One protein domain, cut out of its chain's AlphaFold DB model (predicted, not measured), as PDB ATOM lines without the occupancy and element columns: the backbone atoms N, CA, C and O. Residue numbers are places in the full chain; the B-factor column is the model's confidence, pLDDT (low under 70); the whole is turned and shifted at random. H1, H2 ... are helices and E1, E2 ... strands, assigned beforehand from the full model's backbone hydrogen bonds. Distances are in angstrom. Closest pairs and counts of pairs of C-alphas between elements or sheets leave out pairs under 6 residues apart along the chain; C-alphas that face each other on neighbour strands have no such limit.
ATOM      1  N   GLU A  28      35.322 -19.074 -18.502       86.81
ATOM      2  CA  GLU A  28      35.321 -19.643 -17.148       86.81
ATOM      3  C   GLU A  28      35.864 -18.653 -16.107       86.81
ATOM      4  O   GLU A  28      35.292 -18.495 -15.030       86.81
ATOM      5  N   GLN A  29      36.946 -17.943 -16.433       86.62
ATOM      6  CA  GLN A  29      37.512 -16.919 -15.556       86.62
ATOM      7  C   GLN A  29      36.568 -15.722 -15.397       86.62
ATOM      8  O   GLN A  29      36.435 -15.191 -14.297       86.62
ATOM      9  N   GLN A  30      35.882 -15.322 -16.470       88.44
ATOM     10  CA  GLN A  30      34.875 -14.266 -16.414       88.44
ATOM     11  C   GLN A  30      33.707 -14.675 -15.513       88.44
ATOM     12  O   GLN A  30      33.309 -13.897 -14.653       88.44
ATOM     13  N   ALA A  31      33.211 -15.910 -15.638       87.44
ATOM     14  CA  ALA A  31      32.136 -16.412 -14.787       87.44
ATOM     15  C   ALA A  31      32.519 -16.404 -13.294       87.44
ATOM     16  O   ALA A  31      31.741 -15.930 -12.466       87.44
ATOM     17  N   LYS A  32      33.740 -16.845 -12.953       85.31
ATOM     18  CA  LYS A  32      34.261 -16.778 -11.572       85.31
ATOM     19  C   LYS A  32      34.389 -15.341 -11.069       85.31
ATOM     20  O   LYS A  32      34.069 -15.058  -9.914       85.31
ATOM     21  N   GLN A  33      34.836 -14.422 -11.926       85.31
ATOM     22  CA  GLN A  33      34.947 -13.006 -11.583       85.31
ATOM     23  C   GLN A  33      33.571 -12.364 -11.356       85.31
ATOM     24  O   GLN A  33      33.410 -11.588 -10.414       85.31
ATOM     25  N   ASP A  34      32.575 -12.696 -12.174       88.50
ATOM     26  CA  ASP A  34      31.205 -12.195 -12.030       88.50
ATOM     27  C   ASP A  34      30.548 -12.718 -10.747       88.50
ATOM     28  O   ASP A  34      29.853 -11.974 -10.051       88.50
ATOM     29  N   GLU A  35      30.797 -13.980 -10.392       88.25
ATOM     30  CA  GLU A  35      30.329 -14.568  -9.138       88.25
ATOM     31  C   GLU A  35      31.025 -13.939  -7.922       88.25
ATOM     32  O   GLU A  35      30.352 -13.532  -6.971       88.25
ATOM     33  N   TYR A  36      32.344 -13.725  -7.991       86.31
ATOM     34  CA  TYR A  36      33.085 -12.969  -6.981       86.31
ATOM     35  C   TYR A  36      32.519 -11.554  -6.799       86.31
ATOM     36  O   TYR A  36      32.272 -11.123  -5.671       86.31
ATOM     37  N   ASN A  37      32.287 -10.834  -7.901       89.94
ATOM     38  CA  ASN A  37      31.737  -9.481  -7.868       89.94
ATOM     39  C   ASN A  37      30.345  -9.480  -7.228       89.94
ATOM     40  O   ASN A  37      30.064  -8.640  -6.379       89.94
ATOM     41  N   ARG A  38      29.505 -10.464  -7.564       91.31
ATOM     42  CA  ARG A  38      28.169 -10.623  -6.983       91.31
ATOM     43  C   ARG A  38      28.216 -10.857  -5.472       91.31
ATOM     44  O   ARG A  38      27.426 -10.247  -4.752       91.31
ATOM     45  N   GLU A  39      29.104 -11.719  -4.981       89.75
ATOM     46  CA  GLU A  39      29.252 -11.940  -3.536       89.75
ATOM     47  C   GLU A  39      29.803 -10.702  -2.826       89.75
ATOM     48  O   GLU A  39      29.290 -10.307  -1.778       89.75
ATOM     49  N   ASN A  40      30.784 -10.026  -3.424       90.25
ATOM     50  CA  ASN A  40      31.312  -8.778  -2.882       90.25
ATOM     51  C   ASN A  40      30.234  -7.680  -2.818       90.25
ATOM     52  O   ASN A  40      30.117  -6.994  -1.803       90.25
ATOM     53  N   ASP A  41      29.396  -7.562  -3.849       93.75
ATOM     54  CA  ASP A  41      28.281  -6.615  -3.888       93.75
ATOM     55  C   ASP A  41      27.215  -6.944  -2.830       93.75
ATOM     56  O   ASP A  41      26.683  -6.036  -2.189       93.75
ATOM     57  N   ARG A  42      26.938  -8.231  -2.568       94.38
ATOM     58  CA  ARG A  42      26.040  -8.655  -1.475       94.38
ATOM     59  C   ARG A  42      26.566  -8.234  -0.107       94.38
ATOM     60  O   ARG A  42      25.798  -7.700   0.693       94.38
ATOM     61  N   VAL A  43      27.855  -8.457   0.159       93.75
ATOM     62  CA  VAL A  43      28.495  -8.032   1.414       93.75
ATOM     63  C   VAL A  43      28.450  -6.513   1.540       93.75
ATOM     64  O   VAL A  43      27.992  -5.992   2.554       93.75
ATOM     65  N   ALA A  44      28.868  -5.797   0.497       94.12
ATOM     66  CA  ALA A  44      28.907  -4.342   0.498       94.12
ATOM     67  C   ALA A  44      27.517  -3.719   0.681       94.12
ATOM     68  O   ALA A  44      27.378  -2.748   1.420       94.12
ATOM     69  N   LYS A  45      26.472  -4.292   0.076       96.12
ATOM     70  CA  LYS A  45      25.096  -3.829   0.275       96.12
ATOM     71  C   LYS A  45      24.651  -3.966   1.733       96.12
ATOM     72  O   LYS A  45      24.148  -2.995   2.294       96.12
ATOM     73  N   ALA A  46      24.891  -5.121   2.354       96.88
ATOM     74  CA  ALA A  46      24.539  -5.350   3.755       96.88
ATOM     75  C   ALA A  46      25.330  -4.437   4.711       96.88
ATOM     76  O   ALA A  46      24.770  -3.891   5.661       96.88
ATOM     77  N   ASP A  47      26.614  -4.194   4.431       95.94
ATOM     78  CA  ASP A  47      27.402  -3.219   5.190       95.94
ATOM     79  C   ASP A  47      26.846  -1.801   5.057       95.94
ATOM     80  O   ASP A  47      26.805  -1.063   6.036       95.94
ATOM     81  N   CYS A  48      26.434  -1.396   3.855       96.56
ATOM     82  CA  CYS A  48      25.916  -0.053   3.626       96.56
ATOM     83  C   CYS A  48      24.565   0.182   4.306       96.56
ATOM     84  O   CYS A  48      24.339   1.279   4.810       96.56
ATOM     85  N   GLU A  49      23.715  -0.843   4.411       96.88
ATOM     86  CA  GLU A  49      22.505  -0.800   5.245       96.88
ATOM     87  C   GLU A  49      22.853  -0.573   6.728       96.88
ATOM     88  O   GLU A  49      22.212   0.232   7.408       96.88
ATOM     89  N   LEU A  50      23.904  -1.230   7.232       97.50
ATOM     90  CA  LEU A  50      24.380  -1.027   8.601       97.50
ATOM     91  C   LEU A  50      24.987   0.373   8.807       97.50
ATOM     92  O   LEU A  50      24.731   1.010   9.828       97.50
ATOM     93  N   VAL A  51      25.743   0.882   7.830       97.00
ATOM     94  CA  VAL A  51      26.258   2.264   7.827       97.00
ATOM     95  C   VAL A  51      25.105   3.269   7.856       97.00
ATOM     96  O   VAL A  51      25.186   4.254   8.586       97.00
ATOM     97  N   ASP A  52      24.027   3.026   7.111       96.06
ATOM     98  CA  ASP A  52      22.843   3.888   7.103       96.06
ATOM     99  C   ASP A  52      22.146   3.905   8.466       96.06
ATOM    100  O   ASP A  52      21.814   4.981   8.966       96.06
ATOM    101  N   LEU A  53      22.012   2.747   9.119       97.12
ATOM    102  CA  LEU A  53      21.485   2.656  10.482       97.12
ATOM    103  C   LEU A  53      22.352   3.432  11.490       97.12
ATOM    104  O   LEU A  53      21.825   4.171  12.326       97.12
ATOM    105  N   LEU A  54      23.674   3.271  11.422       97.12
ATOM    106  CA  LEU A  54      24.613   3.968  12.304       97.12
ATOM    107  C   LEU A  54      24.592   5.484  12.061       97.12
ATOM    108  O   LEU A  54      24.508   6.265  13.008       97.12
ATOM    109  N   ASN A  55      24.564   5.915  10.800       96.56
ATOM    110  CA  ASN A  55      24.440   7.326  10.442       96.56
ATOM    111  C   ASN A  55      23.102   7.924  10.881       96.56
ATOM    112  O   ASN A  55      23.081   9.048  11.376       96.56
ATOM    113  N   GLN A  56      22.000   7.179  10.768       95.69
ATOM    114  CA  GLN A  56      20.701   7.607  11.287       95.69
ATOM    115  C   GLN A  56      20.728   7.789  12.811       95.69
ATOM    116  O   GLN A  56      19.995   8.612  13.354       95.69
ATOM    117  N   ARG A  57      21.541   7.012  13.533       95.19
ATOM    118  CA  ARG A  57      21.722   7.200  14.977       95.19
ATOM    119  C   ARG A  57      22.562   8.426  15.294       95.19
ATOM    120  O   ARG A  57      22.140   9.190  16.152       95.19
ATOM    121  N   ARG A  58      23.664   8.657  14.572       95.31
ATOM    122  CA  ARG A  58      24.464   9.886  14.702       95.31
ATOM    123  C   ARG A  58      23.616  11.137  14.509       95.31
ATOM    124  O   ARG A  58      23.626  12.019  15.356       95.31
ATOM    125  N   THR A  59      22.800  11.176  13.455       94.06
ATOM    126  CA  THR A  59      21.943  12.340  13.188       94.06
ATOM    127  C   THR A  59      20.878  12.568  14.259       94.06
ATOM    128  O   THR A  59      20.474  13.705  14.460       94.06
ATOM    129  N   LYS A  60      20.433  11.527  14.977       93.81
ATOM    130  CA  LYS A  60      19.505  11.671  16.117       93.81
ATOM    131  C   LYS A  60      20.145  12.303  17.354       93.81
ATOM    132  O   LYS A  60      19.408  12.731  18.236       93.81
ATOM    133  N   VAL A  61      21.472  12.319  17.436       92.19
ATOM    134  CA  VAL A  61      22.241  12.928  18.533       92.19
ATOM    135  C   VAL A  61      23.102  14.097  18.041       92.19
ATOM    136  O   VAL A  61      24.104  14.429  18.663       92.19
ATOM    137  N   ASP A  62      22.724  14.698  16.906       90.69
ATOM    138  CA  ASP A  62      23.412  15.821  16.253       90.69
ATOM    139  C   ASP A  62      24.902  15.576  15.939       90.69
ATOM    140  O   ASP A  62      25.686  16.503  15.720       90.69
ATOM    141  N   GLU A  63      25.305  14.308  15.841       91.06
ATOM    142  CA  GLU A  63      26.633  13.921  15.389       91.06
ATOM    143  C   GLU A  63      26.711  13.879  13.859       91.06
ATOM    144  O   GLU A  63      25.780  13.486  13.145       91.06
ATOM    145  N   LYS A  64      27.882  14.250  13.332       91.56
ATOM    146  CA  LYS A  64      28.132  14.256  11.890       91.56
ATOM    147  C   LYS A  64      28.110  12.821  11.333       91.56
ATOM    148  O   LYS A  64      28.909  11.989  11.776       91.56
ATOM    149  N   PRO A  65      27.286  12.524  10.311       92.81
ATOM    150  CA  PRO A  65      27.280  11.207   9.689       92.81
ATOM    151  C   PRO A  65      28.624  10.915   9.018       92.81
ATOM    152  O   PRO A  65      29.292  11.804   8.481       92.81
ATOM    153  N   LEU A  66      29.006   9.642   9.022       91.06
ATOM    154  CA  LEU A  66      30.165   9.160   8.293       91.06
ATOM    155  C   LEU A  66      29.941   9.323   6.786       91.06
ATOM    156  O   LEU A  66      28.941   8.854   6.232       91.06
ATOM    157  N   HIS A  67      30.913   9.931   6.107       87.12
ATOM    158  CA  HIS A  67      30.941   9.967   4.652       87.12
ATOM    159  C   HIS A  67      31.523   8.656   4.103       87.12
ATOM    160  O   HIS A  67      32.726   8.427   4.173       87.12
ATOM    161  N   ALA A  68      30.656   7.801   3.556       89.19
ATOM    162  CA  ALA A  68      31.017   6.515   2.958       89.19
ATOM    163  C   ALA A  68      30.799   6.560   1.426       89.19
ATOM    164  O   ALA A  68      29.676   6.313   0.962       89.19
ATOM    165  N   PRO A  69      31.820   6.938   0.628       88.50
ATOM    166  CA  PRO A  69      31.678   7.113  -0.820       88.50
ATOM    167  C   PRO A  69      31.392   5.798  -1.556       88.50
ATOM    168  O   PRO A  69      30.655   5.800  -2.539       88.50
ATOM    169  N   ASP A  70      31.898   4.676  -1.043       90.50
ATOM    170  CA  ASP A  70      31.585   3.327  -1.520       90.50
ATOM    171  C   ASP A  70      30.090   3.024  -1.382       90.50
ATOM    172  O   ASP A  70      29.466   2.533  -2.318       90.50
ATOM    173  N   CYS A  71      29.478   3.402  -0.258       94.00
ATOM    174  CA  CYS A  71      28.045   3.223  -0.057       94.00
ATOM    175  C   CYS A  71      27.203   4.164  -0.915       94.00
ATOM    176  O   CYS A  71      26.160   3.762  -1.427       94.00
ATOM    177  N   ALA A  72      27.653   5.402  -1.139       91.81
ATOM    178  CA  ALA A  72      27.001   6.290  -2.102       91.81
ATOM    179  C   ALA A  72      27.045   5.711  -3.528       91.81
ATOM    180  O   ALA A  72      26.035   5.741  -4.234       91.81
ATOM    181  N   TYR A  73      28.188   5.145  -3.928       92.25
ATOM    182  CA  TYR A  73      28.352   4.479  -5.216       92.25
ATOM    183  C   TYR A  73      27.479   3.225  -5.321       92.25
ATOM    184  O   TYR A  73      26.733   3.087  -6.288       92.25
ATOM    185  N   MET A  74      27.502   2.357  -4.307       94.50
ATOM    186  CA  MET A  74      26.694   1.140  -4.246       94.50
ATOM    187  C   MET A  74      25.199   1.449  -4.350       94.50
ATOM    188  O   MET A  74      24.496   0.819  -5.129       94.50
ATOM    189  N   ARG A  75      24.691   2.454  -3.624       93.00
ATOM    190  CA  ARG A  75      23.269   2.834  -3.712       93.00
ATOM    191  C   ARG A  75      22.881   3.337  -5.107       93.00
ATOM    192  O   ARG A  75      21.754   3.114  -5.533       93.00
ATOM    193  N   ARG A  76      23.797   4.011  -5.812       93.31
ATOM    194  CA  ARG A  76      23.550   4.544  -7.160       93.31
ATOM    195  C   ARG A  76      23.635   3.469  -8.243       93.31
ATOM    196  O   ARG A  76      22.817   3.474  -9.153       93.31
ATOM    197  N   ASN A  77      24.633   2.595  -8.160       94.12
ATOM    198  CA  ASN A  77      24.983   1.670  -9.240       94.12
ATOM    199  C   ASN A  77      24.569   0.220  -8.951       94.12
ATOM    200  O   ASN A  77      24.607  -0.612  -9.850       94.12
ATOM    201  N   ASN A  78      24.180  -0.093  -7.710       94.00
ATOM    202  CA  ASN A  78      23.891  -1.444  -7.216       94.00
ATOM    203  C   ASN A  78      25.040  -2.446  -7.468       94.00
ATOM    204  O   ASN A  78      24.813  -3.648  -7.581       94.00
ATOM    205  N   THR A  79      26.270  -1.932  -7.565       93.81
ATOM    206  CA  THR A  79      27.526  -2.678  -7.679       93.81
ATOM    207  C   THR A  79      28.693  -1.805  -7.213       93.81
ATOM    208  O   THR A  79      28.594  -0.576  -7.255       93.81
ATOM    209  N   LEU A  80      29.799  -2.417  -6.780       89.25
ATOM    210  CA  LEU A  80      31.096  -1.753  -6.590       89.25
ATOM    211  C   LEU A  80      32.022  -1.878  -7.805       89.25
ATOM    212  O   LEU A  80      33.115  -1.309  -7.793       89.25
ATOM    213  N   VAL A  81      31.628  -2.606  -8.854       88.62
ATOM    214  CA  VAL A  81      32.433  -2.698 -10.077       88.62
ATOM    215  C   VAL A  81      32.590  -1.300 -10.677       88.62
ATOM    216  O   VAL A  81      31.607  -0.635 -10.986       88.62
ATOM    217  N   GLY A  82      33.838  -0.849 -10.829       84.38
ATOM    218  CA  GLY A  82      34.159   0.496 -11.317       84.38
ATOM    219  C   GLY A  82      34.272   1.572 -10.229       84.38
ATOM    220  O   GLY A  82      34.557   2.723 -10.559       84.38
ATOM    221  N   PHE A  83      34.103   1.228  -8.948       85.94
ATOM    222  CA  PHE A  83      34.453   2.117  -7.843       85.94
ATOM    223  C   PHE A  83      35.974   2.117  -7.638       85.94
ATOM    224  O   PHE A  83      36.561   1.102  -7.265       85.94
ATOM    225  N   ASP A  84      36.629   3.252  -7.881       77.94
ATOM    226  CA  ASP A  84      38.090   3.372  -7.792       77.94
ATOM    227  C   ASP A  84      38.597   3.702  -6.377       77.94
ATOM    228  O   ASP A  84      39.806   3.694  -6.135       77.94
ATOM    229  N   GLY A  85      37.684   3.972  -5.435       69.31
ATOM    230  CA  GLY A  85      37.994   4.247  -4.031       69.31
ATOM    231  C   GLY A  85      38.823   5.506  -3.799       69.31
ATOM    232  O   GLY A  85      39.246   5.749  -2.666       69.31
ATOM    233  N   ARG A  86      39.084   6.303  -4.841       61.66
ATOM    234  CA  ARG A  86      39.925   7.488  -4.725       61.66
ATOM    235  C   ARG A  86      39.064   8.657  -4.261       61.66
ATOM    236  O   ARG A  86      37.999   8.897  -4.834       61.66
ATOM    237  N   PRO A  87      39.500   9.413  -3.238       57.47
ATOM    238  CA  PRO A  87      38.882  10.699  -2.962       57.47
ATOM    239  C   PRO A  87      38.962  11.549  -4.234       57.47
ATOM    240  O   PRO A  87      39.976  11.528  -4.938       57.47
ATOM    241  N   THR A  88      37.890  12.280  -4.545       54.44
ATOM    242  CA  THR A  88      37.885  13.206  -5.680       54.44
ATOM    243  C   THR A  88      39.097  14.134  -5.541       54.44
ATOM    244  O   THR A  88      39.262  14.716  -4.464       54.44
ATOM    245  N   PRO A  89      39.968  14.262  -6.560       54.94
ATOM    246  CA  PRO A  89      41.151  15.102  -6.449       54.94
ATOM    247  C   PRO A  89      40.730  16.531  -6.113       54.94
ATOM    248  O   PRO A  89      40.067  17.191  -6.914       54.94
ATOM    249  N   LEU A  90      41.088  17.006  -4.921       58.78
ATOM    250  CA  LEU A  90      40.928  18.413  -4.588       58.78
ATOM    251  C   LEU A  90      42.081  19.172  -5.249       58.78
ATOM    252  O   LEU A  90      43.242  18.834  -4.996       58.78
ATOM    253  N   PRO A  91      41.796  20.169  -6.100       58.19
ATOM    254  CA  PRO A  91      42.848  20.973  -6.691       58.19
ATOM    255  C   PRO A  91      43.608  21.723  -5.591       58.19
ATOM    256  O   PRO A  91      43.046  22.106  -4.563       58.19
ATOM    257  N   ASN A  92      44.902  21.949  -5.811       61.62
ATOM    258  CA  ASN A  92      45.647  22.907  -5.005       61.62
ATOM    259  C   ASN A  92      45.120  24.306  -5.346       61.62
ATOM    260  O   ASN A  92      45.059  24.673  -6.520       61.62
ATOM    261  N   PHE A  93      44.723  25.073  -4.336       60.12
ATOM    262  CA  PHE A  93      44.234  26.438  -4.525       60.12
ATOM    263  C   PHE A  93      45.390  27.415  -4.339       60.12
ATOM    264  O   PHE A  93      46.238  27.204  -3.477       60.12
ATOM    265  N   ALA A  94      45.436  28.490  -5.123       55.56
ATOM    266  CA  ALA A  94      46.381  29.578  -4.900       55.56
ATOM    267  C   ALA A  94      45.677  30.725  -4.165       55.56
ATOM    268  O   ALA A  94      44.666  31.231  -4.646       55.56
ATOM    269  N   PHE A  95      46.223  31.156  -3.028       53.12
ATOM    270  CA  PHE A  95      45.797  32.377  -2.339       53.12
ATOM    271  C   PHE A  95      46.891  33.428  -2.521       53.12
ATOM    272  O   PHE A  95      48.031  33.201  -2.126       53.12
ATOM    273  N   ASN A  96      46.568  34.558  -3.159       64.00
ATOM    274  CA  ASN A  96      47.523  35.640  -3.448       64.00
ATOM    275  C   ASN A  96      48.824  35.164  -4.135       64.00
ATOM    276  O   ASN A  96      49.912  35.633  -3.817       64.00
ATOM    277  N   GLY A  97      48.727  34.198  -5.056       63.31
ATOM    278  CA  GLY A  97      49.886  33.643  -5.772       63.31
ATOM    279  C   GLY A  97      50.698  32.593  -4.999       63.31
ATOM    280  O   GLY A  97      51.634  32.031  -5.563       63.31
ATOM    281  N   ILE A  98      50.334  32.274  -3.752       65.69
ATOM    282  CA  ILE A  98      50.968  31.214  -2.960       65.69
ATOM    283  C   ILE A  98      50.184  29.907  -3.156       65.69
ATOM    284  O   ILE A  98      48.987  29.874  -2.849       65.69
ATOM    285  N   PRO A  99      50.811  28.822  -3.650       64.56
ATOM    286  CA  PRO A  99      50.150  27.529  -3.779       64.56
ATOM    287  C   PRO A  99      49.859  26.931  -2.395       64.56
ATOM    288  O   PRO A  99      50.768  26.693  -1.604       64.56
ATOM    289  N   VAL A 100      48.586  26.650  -2.119       66.31
ATOM    290  CA  VAL A 100      48.122  25.950  -0.917       66.31
ATOM    291  C   VAL A 100      47.804  24.497  -1.291       66.31
ATOM    292  O   VAL A 100      46.872  24.251  -2.067       66.31
ATOM    293  N   PRO A 101      48.544  23.508  -0.756       67.12
ATOM    294  CA  PRO A 101      48.409  22.107  -1.139       67.12
ATOM    295  C   PRO A 101      47.230  21.417  -0.426       67.12
ATOM    296  O   PRO A 101      47.406  20.400   0.244       67.12
ATOM    297  N   ILE A 102      46.018  21.975  -0.541       69.19
ATOM    298  CA  ILE A 102      44.823  21.496   0.180       69.19
ATOM    299  C   ILE A 102      44.557  20.015  -0.113       69.19
ATOM    300  O   ILE A 102      44.294  19.249   0.812       69.19
ATOM    301  N   GLY A 103      44.701  19.586  -1.372       66.94
ATOM    302  CA  GLY A 103      44.527  18.180  -1.741       66.94
ATOM    303  C   GLY A 103      45.500  17.243  -1.024       66.94
ATOM    304  O   GLY A 103      45.091  16.187  -0.542       66.94
ATOM    305  N   GLY A 104      46.763  17.651  -0.871       65.81
ATOM    306  CA  GLY A 104      47.770  16.882  -0.132       65.81
ATOM    307  C   GLY A 104      47.481  16.806   1.369       65.81
ATOM    308  O   GLY A 104      47.617  15.741   1.969       65.81
ATOM    309  N   VAL A 105      47.021  17.907   1.970       72.31
ATOM    310  CA  VAL A 105      46.654  17.953   3.397       72.31
ATOM    311  C   VAL A 105      45.438  17.072   3.686       72.31
ATOM    312  O   VAL A 105      45.445  16.319   4.657       72.31
ATOM    313  N   VAL A 106      44.414  17.111   2.830       71.62
ATOM    314  CA  VAL A 106      43.223  16.260   2.976       71.62
ATOM    315  C   VAL A 106      43.579  14.782   2.818       71.62
ATOM    316  O   VAL A 106      43.129  13.964   3.617       71.62
ATOM    317  N   ALA A 107      44.426  14.434   1.847       70.06
ATOM    318  CA  ALA A 107      44.899  13.061   1.676       70.06
ATOM    319  C   ALA A 107      45.681  12.562   2.905       70.06
ATOM    320  O   ALA A 107      45.472  11.435   3.356       70.06
ATOM    321  N   LEU A 108      46.538  13.409   3.486       72.94
ATOM    322  CA  LEU A 108      47.272  13.078   4.708       72.94
ATOM    323  C   LEU A 108      46.330  12.891   5.905       72.94
ATOM    324  O   LEU A 108      46.493  11.937   6.661       72.94
ATOM    325  N   ALA A 109      45.325  13.757   6.055       75.94
ATOM    326  CA  ALA A 109      44.326  13.645   7.114       75.94
ATOM    327  C   ALA A 109      43.518  12.340   7.003       75.94
ATOM    328  O   ALA A 109      43.349  11.643   7.998       75.94
ATOM    329  N   GLN A 110      43.099  11.961   5.792       77.50
ATOM    330  CA  GLN A 110      42.410  10.688   5.544       77.50
ATOM    331  C   GLN A 110      43.303   9.476   5.843       77.50
ATOM    332  O   GLN A 110      42.840   8.487   6.412       77.50
ATOM    333  N   ALA A 111      44.591   9.541   5.488       77.81
ATOM    334  CA  ALA A 111      45.546   8.479   5.795       77.81
ATOM    335  C   ALA A 111      45.782   8.336   7.308       77.81
ATOM    336  O   ALA A 111      45.817   7.216   7.820       77.81
ATOM    337  N   ALA A 112      45.898   9.456   8.026       78.81
ATOM    338  CA  ALA A 112      46.030   9.470   9.479       78.81
ATOM    339  C   ALA A 112      44.769   8.918  10.162       78.81
ATOM    340  O   ALA A 112      44.875   8.037  11.012       78.81
ATOM    341  N   GLU A 113      43.581   9.360   9.737       82.38
ATOM    342  CA  GLU A 113      42.304   8.853  10.246       82.38
ATOM    343  C   GLU A 113      42.180   7.342  10.030       82.38
ATOM    344  O   GLU A 113      41.844   6.605  10.958       82.38
ATOM    345  N   LYS A 114      42.540   6.854   8.838       83.25
ATOM    346  CA  LYS A 114      42.572   5.421   8.544       83.25
ATOM    347  C   LYS A 114      43.509   4.669   9.491       83.25
ATOM    348  O   LYS A 114      43.098   3.656  10.050       83.25
ATOM    349  N   ALA A 115      44.730   5.158   9.712       81.94
ATOM    350  CA  ALA A 115      45.683   4.522  10.624       81.94
ATOM    351  C   ALA A 115      45.153   4.474  12.069       81.94
ATOM    352  O   ALA A 115      45.230   3.434  12.727       81.94
ATOM    353  N   THR A 116      44.541   5.562  12.543       86.94
ATOM    354  CA  THR A 116      43.890   5.604  13.859       86.94
ATOM    355  C   THR A 116      42.724   4.617  13.947       86.94
ATOM    356  O   THR A 116      42.570   3.926  14.954       86.94
ATOM    357  N   ASN A 117      41.898   4.514  12.907       88.19
ATOM    358  CA  ASN A 117      40.776   3.575  12.872       88.19
ATOM    359  C   ASN A 117      41.251   2.121  12.824       88.19
ATOM    360  O   ASN A 117      40.659   1.268  13.478       88.19
ATOM    361  N   GLU A 118      42.333   1.833  12.098       87.12
ATOM    362  CA  GLU A 118      42.965   0.511  12.078       87.12
ATOM    363  C   GLU A 118      43.475   0.110  13.462       87.12
ATOM    364  O   GLU A 118      43.265  -1.025  13.890       87.12
ATOM    365  N   GLU A 119      44.128   1.025  14.178       87.19
ATOM    366  CA  GLU A 119      44.588   0.769  15.541       87.19
ATOM    367  C   GLU A 119      43.412   0.528  16.494       87.19
ATOM    368  O   GLU A 119      43.425  -0.447  17.252       87.19
ATOM    369  N   ARG A 120      42.361   1.355  16.405       88.50
ATOM    370  CA  ARG A 120      41.122   1.165  17.169       88.50
ATOM    371  C   ARG A 120      40.477  -0.182  16.868       88.50
ATOM    372  O   ARG A 120      40.213  -0.937  17.791       88.50
ATOM    373  N   ALA A 121      40.300  -0.541  15.600       88.12
ATOM    374  CA  ALA A 121      39.690  -1.810  15.204       88.12
ATOM    375  C   ALA A 121      40.498  -3.031  15.678       88.12
ATOM    376  O   ALA A 121      39.914  -4.055  16.037       88.12
ATOM    377  N   LYS A 122      41.836  -2.930  15.711       87.75
ATOM    378  CA  LYS A 122      42.720  -3.979  16.253       87.75
ATOM    379  C   LYS A 122      42.569  -4.135  17.765       87.75
ATOM    380  O   LYS A 122      42.580  -5.262  18.253       87.75
ATOM    381  N   LYS A 123      42.446  -3.020  18.491       89.94
ATOM    382  CA  LYS A 123      42.327  -2.985  19.958       89.94
ATOM    383  C   LYS A 123      40.892  -3.150  20.465       89.94
ATOM    384  O   LYS A 123      40.716  -3.377  21.657       89.94
ATOM    385  N   ALA A 124      39.905  -3.056  19.577       89.06
ATOM    386  CA  ALA A 124      38.496  -3.065  19.925       89.06
ATOM    387  C   ALA A 124      38.109  -4.317  20.711       89.06
ATOM    388  O   ALA A 124      38.359  -5.453  20.274       89.06
ATOM    389  N   GLN A 125      37.454  -4.102  21.846       89.62
ATOM    390  CA  GLN A 125      36.948  -5.188  22.663       89.62
ATOM    391  C   GLN A 125      35.632  -5.662  22.059       89.62
ATOM    392  O   GLN A 125      34.627  -4.955  22.072       89.62
ATOM    393  N   ILE A 126      35.641  -6.869  21.494       88.75
ATOM    394  CA  ILE A 126      34.434  -7.452  20.907       88.75
ATOM    395  C   ILE A 126      33.430  -7.714  22.042       88.75
ATOM    396  O   ILE A 126      33.775  -8.424  22.993       88.75
ATOM    397  N   PRO A 127      32.198  -7.180  21.960       88.19
ATOM    398  CA  PRO A 127      31.166  -7.462  22.945       88.19
ATOM    399  C   PRO A 127      30.924  -8.967  23.111       88.19
ATOM    400  O   PRO A 127      30.758  -9.684  22.128       88.19
ATOM    401  N   ALA A 128      30.841  -9.448  24.354       85.88
ATOM    402  CA  ALA A 128      30.733 -10.883  24.659       85.88
ATOM    403  C   ALA A 128      29.485 -11.570  24.063       85.88
ATOM    404  O   ALA A 128      29.464 -12.788  23.892       85.88
ATOM    405  N   HIS A 129      28.437 -10.802  23.751       83.06
ATOM    406  CA  HIS A 129      27.222 -11.312  23.112       83.06
ATOM    407  C   HIS A 129      27.384 -11.541  21.598       83.06
ATOM    408  O   HIS A 129      26.600 -12.295  21.022       83.06
ATOM    409  N   LEU A 130      28.418 -10.980  20.954       85.81
ATOM    410  CA  LEU A 130      28.784 -11.308  19.575       85.81
ATOM    411  C   LEU A 130      29.488 -12.669  19.546       85.81
ATOM    412  O   LEU A 130      30.711 -12.775  19.551       85.81
ATOM    413  N   LYS A 131      28.679 -13.732  19.538       72.88
ATOM    414  CA  LYS A 131      29.147 -15.127  19.579       72.88
ATOM    415  C   LYS A 131      29.734 -15.625  18.254       72.88
ATOM    416  O   LYS A 131      30.381 -16.667  18.246       72.88
ATOM    417  N   SER A 132      29.482 -14.934  17.137       86.31
ATOM    418  CA  SER A 132      29.942 -15.353  15.808       86.31
ATOM    419  C   SER A 132      31.200 -14.605  15.374       86.31
ATOM    420  O   SER A 132      31.320 -13.389  15.534       86.31
ATOM    421  N   GLU A 133      32.127 -15.337  14.754       88.81
ATOM    422  CA  GLU A 133      33.327 -14.760  14.140       88.81
ATOM    423  C   GLU A 133      32.963 -13.712  13.075       88.81
ATOM    424  O   GLU A 133      33.584 -12.654  12.999       88.81
ATOM    425  N   ASP A 134      31.899 -13.951  12.303       91.44
ATOM    426  CA  ASP A 134      31.417 -12.998  11.301       91.44
ATOM    427  C   ASP A 134      30.891 -11.704  11.935       91.44
ATOM    428  O   ASP A 134      31.152 -10.614  11.426       91.44
ATOM    429  N   GLY A 135      30.206 -11.802  13.080       90.81
ATOM    430  CA  GLY A 135      29.766 -10.638  13.848       90.81
ATOM    431  C   GLY A 135      30.951  -9.818  14.358       90.81
ATOM    432  O   GLY A 135      30.958  -8.596  14.236       90.81
ATOM    433  N   ALA A 136      32.003 -10.482  14.842       91.38
ATOM    434  CA  ALA A 136      33.249  -9.824  15.233       91.38
ATOM    435  C   ALA A 136      33.954  -9.120  14.055       91.38
ATOM    436  O   ALA A 136      34.513  -8.032  14.227       91.38
ATOM    437  N   ILE A 137      33.916  -9.708  12.856       91.81
ATOM    438  CA  ILE A 137      34.472  -9.099  11.641       91.81
ATOM    439  C   ILE A 137      33.684  -7.846  11.261       91.81
ATOM    440  O   ILE A 137      34.297  -6.801  11.040       91.81
ATOM    441  N   VAL A 138      32.351  -7.915  11.237       94.81
ATOM    442  CA  VAL A 138      31.494  -6.748  10.963       94.81
ATOM    443  C   VAL A 138      31.722  -5.652  11.999       94.81
ATOM    444  O   VAL A 138      31.903  -4.493  11.626       94.81
ATOM    445  N   TYR A 139      31.810  -6.012  13.282       94.94
ATOM    446  CA  TYR A 139      32.083  -5.071  14.367       94.94
ATOM    447  C   TYR A 139      33.372  -4.274  14.116       94.94
ATOM    448  O   TYR A 139      33.362  -3.044  14.046       94.94
ATOM    449  N   ARG A 140      34.484  -4.978  13.877       93.50
ATOM    450  CA  ARG A 140      35.780  -4.351  13.574       93.50
ATOM    451  C   ARG A 140      35.765  -3.579  12.258       93.50
ATOM    452  O   ARG A 140      36.412  -2.540  12.163       93.50
ATOM    453  N   LYS A 141      35.020  -4.047  11.253       93.69
ATOM    454  CA  LYS A 141      34.866  -3.365   9.962       93.69
ATOM    455  C   LYS A 141      34.175  -2.012  10.120       93.69
ATOM    456  O   LYS A 141      34.613  -1.044   9.503       93.69
ATOM    457  N   MET A 142      33.145  -1.916  10.959       95.81
ATOM    458  CA  MET A 142      32.491  -0.635  11.247       95.81
ATOM    459  C   MET A 142      33.419   0.314  12.016       95.81
ATOM    460  O   MET A 142      33.465   1.504  11.709       95.81
ATOM    461  N   ILE A 143      34.244  -0.206  12.929       93.94
ATOM    462  CA  ILE A 143      35.248   0.613  13.623       93.94
ATOM    463  C   ILE A 143      36.314   1.132  12.658       93.94
ATOM    464  O   ILE A 143      36.657   2.313  12.675       93.94
ATOM    465  N   LEU A 144      36.787   0.274  11.754       90.75
ATOM    466  CA  LEU A 144      37.732   0.648  10.706       90.75
ATOM    467  C   LEU A 144      37.179   1.762   9.800       90.75
ATOM    468  O   LEU A 144      37.923   2.636   9.358       90.75
ATOM    469  N   ARG A 145      35.864   1.753   9.554       90.06
ATOM    470  CA  ARG A 145      35.166   2.805   8.805       90.06
ATOM    471  C   ARG A 145      35.080   4.138   9.563       90.06
ATOM    472  O   ARG A 145      34.802   5.140   8.921       90.06
ATOM    473  N   GLY A 146      35.332   4.174  10.873       91.44
ATOM    474  CA  GLY A 146      35.318   5.400  11.684       91.44
ATOM    475  C   GLY A 146      34.149   5.514  12.666       91.44
ATOM    476  O   GLY A 146      33.946   6.580  13.253       91.44
ATOM    477  N   PHE A 147      33.382   4.440  12.868       94.31
ATOM    478  CA  PHE A 147      32.473   4.341  14.013       94.31
ATOM    479  C   PHE A 147      33.253   3.991  15.284       94.31
ATOM    480  O   PHE A 147      34.291   3.333  15.235       94.31
ATOM    481  N   ASN A 148      32.797   4.457  16.439       92.25
ATOM    482  CA  ASN A 148      33.374   4.069  17.718       92.25
ATOM    483  C   ASN A 148      32.731   2.771  18.244       92.25
ATOM    484  O   ASN A 148      31.687   2.330  17.769       92.25
ATOM    485  N   GLU A 149      33.369   2.144  19.230       93.19
ATOM    486  CA  GLU A 149      32.923   0.862  19.790       93.19
ATOM    487  C   GLU A 149      31.503   0.918  20.365       93.19
ATOM    488  O   GLU A 149      30.702   0.020  20.113       93.19
ATOM    489  N   ALA A 150      31.154   1.996  21.073       92.44
ATOM    490  CA  ALA A 150      29.833   2.151  21.673       92.44
ATOM    491  C   ALA A 150      28.728   2.264  20.610       92.44
ATOM    492  O   ALA A 150      27.669   1.654  20.758       92.44
ATOM    493  N   GLU A 151      28.980   2.987  19.517       94.44
ATOM    494  CA  GLU A 151      28.039   3.119  18.400       94.44
ATOM    495  C   GLU A 151      27.715   1.765  17.771       94.44
ATOM    496  O   GLU A 151      26.546   1.430  17.569       94.44
ATOM    497  N   VAL A 152      28.757   0.979  17.489       95.38
ATOM    498  CA  VAL A 152      28.609  -0.323  16.837       95.38
ATOM    499  C   VAL A 152      28.006  -1.344  17.804       95.38
ATOM    500  O   VAL A 152      27.114  -2.098  17.417       95.38
ATOM    501  N   ALA A 153      28.414  -1.336  19.076       93.38
ATOM    502  CA  ALA A 153      27.848  -2.211  20.102       93.38
ATOM    503  C   ALA A 153      26.350  -1.950  20.304       93.38
ATOM    504  O   ALA A 153      25.569  -2.884  20.459       93.38
ATOM    505  N   ALA A 154      25.915  -0.692  20.223       93.06
ATOM    506  CA  ALA A 154      24.518  -0.323  20.413       93.06
ATOM    507  C   ALA A 154      23.581  -0.784  19.275       93.06
ATOM    508  O   ALA A 154      22.361  -0.623  19.394       93.06
ATOM    509  N   VAL A 155      24.126  -1.314  18.174       94.12
ATOM    510  CA  VAL A 155      23.370  -1.921  17.063       94.12
ATOM    511  C   VAL A 155      23.716  -3.394  16.838       94.12
ATOM    512  O   VAL A 155      23.199  -3.985  15.896       94.12
ATOM    513  N   ALA A 156      24.545  -3.998  17.691       91.31
ATOM    514  CA  ALA A 156      25.020  -5.374  17.540       91.31
ATOM    515  C   ALA A 156      23.881  -6.413  17.499       91.31
ATOM    516  O   ALA A 156      23.944  -7.366  16.724       91.31
ATOM    517  N   ASP A 157      22.800  -6.180  18.247       90.19
ATOM    518  CA  ASP A 157      21.609  -7.044  18.262       90.19
ATOM    519  C   ASP A 157      20.567  -6.674  17.185       90.19
ATOM    520  O   ASP A 157      19.472  -7.236  17.131       90.19
ATOM    521  N   ASN A 158      20.861  -5.700  16.317       94.38
ATOM    522  CA  ASN A 158      19.936  -5.277  15.272       94.38
ATOM    523  C   ASN A 158      19.919  -6.263  14.089       94.38
ATOM    524  O   ASN A 158      20.938  -6.856  13.720       94.38
ATOM    525  N   ALA A 159      18.769  -6.373  13.419       94.00
ATOM    526  CA  ALA A 159      18.614  -7.186  12.216       94.00
ATOM    527  C   ALA A 159      19.600  -6.796  11.097       94.00
ATOM    528  O   ALA A 159      20.132  -7.683  10.434       94.00
ATOM    529  N   ALA A 160      19.906  -5.504  10.924       94.38
ATOM    530  CA  ALA A 160      20.888  -5.039   9.941       94.38
ATOM    531  C   ALA A 160      22.306  -5.542  10.259       94.38
ATOM    532  O   ALA A 160      23.040  -5.953   9.363       94.38
ATOM    533  N   PHE A 161      22.675  -5.585  11.543       96.38
ATOM    534  CA  PHE A 161      23.965  -6.124  11.970       96.38
ATOM    535  C   PHE A 161      24.045  -7.632  11.710       96.38
ATOM    536  O   PHE A 161      25.014  -8.121  11.127       96.38
ATOM    537  N   SER A 162      22.987  -8.365  12.064       94.25
ATOM    538  CA  SER A 162      22.876  -9.803  11.782       94.25
ATOM    539  C   SER A 162      22.924 -10.098  10.278       94.25
ATOM    540  O   SER A 162      23.585 -11.045   9.851       94.25
ATOM    541  N   HIS A 163      22.275  -9.266   9.457       95.94
ATOM    542  CA  HIS A 163      22.306  -9.367   7.999       95.94
ATOM    543  C   HIS A 163      23.727  -9.178   7.444       95.94
ATOM    544  O   HIS A 163      24.187 -10.010   6.657       95.94
ATOM    545  N   ALA A 164      24.445  -8.148   7.902       95.94
ATOM    546  CA  ALA A 164      25.834  -7.903   7.520       95.94
ATOM    547  C   ALA A 164      26.764  -9.052   7.943       95.94
ATOM    548  O   ALA A 164      27.632  -9.464   7.166       95.94
ATOM    549  N   ALA A 165      26.559  -9.623   9.135       95.06
ATOM    550  CA  ALA A 165      27.343 -10.760   9.617       95.06
ATOM    551  C   ALA A 165      27.115 -12.001   8.740       95.06
ATOM    552  O   ALA A 165      28.070 -12.616   8.269       95.06
ATOM    553  N   LEU A 166      25.859 -12.328   8.425       94.75
ATOM    554  CA  LEU A 166      25.530 -13.445   7.536       94.75
ATOM    555  C   LEU A 166      26.092 -13.252   6.121       94.75
ATOM    556  O   LEU A 166      26.618 -14.198   5.533       94.75
ATOM    557  N   ALA A 167      25.996 -12.041   5.565       94.50
ATOM    558  CA  ALA A 167      26.568 -11.734   4.257       94.50
ATOM    559  C   ALA A 167      28.093 -11.903   4.270       94.50
ATOM    560  O   ALA A 167      28.642 -12.558   3.385       94.50
ATOM    561  N   THR A 168      28.760 -11.389   5.307       92.00
ATOM    562  CA  THR A 168      30.208 -11.539   5.506       92.00
ATOM    563  C   THR A 168      30.610 -13.011   5.572       92.00
ATOM    564  O   THR A 168      31.526 -13.414   4.855       92.00
ATOM    565  N   GLY A 169      29.904 -13.831   6.355       90.50
ATOM    566  CA  GLY A 169      30.172 -15.268   6.456       90.50
ATOM    567  C   GLY A 169      30.074 -15.987   5.113       90.50
ATOM    568  O   GLY A 169      30.989 -16.726   4.745       90.50
ATOM    569  N   ARG A 170      29.027 -15.701   4.325       89.00
ATOM    570  CA  ARG A 170      28.884 -16.236   2.958       89.00
ATOM    571  C   ARG A 170      30.039 -15.817   2.051       89.00
ATOM    572  O   ARG A 170      30.634 -16.668   1.392       89.00
ATOM    573  N   GLY A 171      30.404 -14.536   2.074       85.94
ATOM    574  CA  GLY A 171      31.537 -14.027   1.302       85.94
ATOM    575  C   GLY A 171      32.850 -14.729   1.666       85.94
ATOM    576  O   GLY A 171      33.610 -15.118   0.783       85.94
ATOM    577  N   ARG A 172      33.105 -14.974   2.959       86.12
ATOM    578  CA  ARG A 172      34.298 -15.716   3.404       86.12
ATOM    579  C   ARG A 172      34.297 -17.162   2.930       86.12
ATOM    580  O   ARG A 172      35.333 -17.637   2.474       86.12
ATOM    581  N   GLN A 173      33.161 -17.848   3.024       84.88
ATOM    582  CA  GLN A 173      33.028 -19.229   2.554       84.88
ATOM    583  C   GLN A 173      33.326 -19.338   1.055       84.88
ATOM    584  O   GLN A 173      34.067 -20.232   0.652       84.88
ATOM    585  N   TYR A 174      32.844 -18.384   0.255       80.50
ATOM    586  CA  TYR A 174      33.149 -18.308  -1.175       80.50
ATOM    587  C   TYR A 174      34.647 -18.087  -1.457       80.50
ATOM    588  O   TYR A 174      35.236 -18.719  -2.331       80.50
ATOM    589  N   LEU A 175      35.317 -17.221  -0.688       73.31
ATOM    590  CA  LEU A 175      36.766 -17.025  -0.831       73.31
ATOM    591  C   LEU A 175      37.566 -18.265  -0.412       73.31
ATOM    592  O   LEU A 175      38.600 -18.563  -1.011       73.31
ATOM    593  N   ALA A 176      37.097 -18.977   0.611       72.94
ATOM    594  CA  ALA A 176      37.738 -20.182   1.123       72.94
ATOM    595  C   ALA A 176      37.588 -21.387   0.181       72.94
ATOM    596  O   ALA A 176      38.462 -22.252   0.175       72.94
ATOM    597  N   SER A 177      36.544 -21.439  -0.654       71.62
ATOM    598  CA  SER A 177      36.347 -22.519  -1.632       71.62
ATOM    599  C   SER A 177      37.290 -22.448  -2.842       71.62
ATOM    600  O   SER A 177      37.156 -23.249  -3.764       71.62
ATOM    601  N   GLY A 178      38.249 -21.512  -2.860       57.09
ATOM    602  CA  GLY A 178      39.259 -21.423  -3.914       57.09
ATOM    603  C   GLY A 178      38.713 -20.936  -5.258       57.09
ATOM    604  O   GLY A 178      39.323 -21.207  -6.286       57.09
TER     605      GLY A 178
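This is residues 28 to 178 of the 180 residues of an uncharacterized protein of Agrobacterium deltaense RV3 (UniProt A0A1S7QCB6). A helical body has one long arm: H1 and H6 lie side by side, H4 crosses H6, short H2 packs on H1, and H3 leads back to H4 from a small strand hairpin, E1 and E2, at the arm's tip. Residues 28 to 33 of H1 stick out elsewhere. The 151 printed residues, mostly helix by class, hold H1, H2, E1, E2, H3, H4, H5 and H6 in that order, with one antiparallel sheet, E1 - E2. The whole is only just compact, close to loose, with a radius of gyration of the C-alphas of 17.8 A and spans of 57 by 45 by 27 A.

Start with H1, residues 28 to 60: its residues 41 to 48 touch H2, residues 69 to 77, closest at the C-alphas of Cys 48 and Cys 71, 5.4 A. Next find the hairpin of E1, residues 93 to 95, and E2, residues 98 to 100, with N 100 and O 93 within hydrogen-bond range at 2.8 A. H3, residues 102 to 123, and H4, residues 133 to 144, form a helical hairpin at a shallow tilt of 32 degrees, only just short of steep; their closest C-alphas, Asn 117 and Leu 144, are 4.7 A apart. H4, the hub, also touches H5, residues 149 to 153, closest at C-alphas 139 and 152, 6.4 A. H6, residues 159 to 176, touches H4, about perpendicular at 73 degrees, closest at C-alphas 135 and 165, 4.9 A. H6 touches H1 at a shallow tilt of 24 degrees, opposite ways, closest at C-alphas 164 and 46, 4.7 A. In H1 to H6 every O i to N i+4 pair is within hydrogen-bond range.

Find C-alpha 28 at (35.321, -19.643, -17.148), where H1 begins its 48.3 A. H3 covers 31.6 A; H6, 25.6 A, ends at C-alpha 176, (37.738, -20.182, 1.123).

The farthest C-alphas, Asn 96 and Ser 177, are 59.3 A apart. The printed part has no cut; H2 to E1 is a long link. Residues 85 to 104 and 178 have pLDDT under 70.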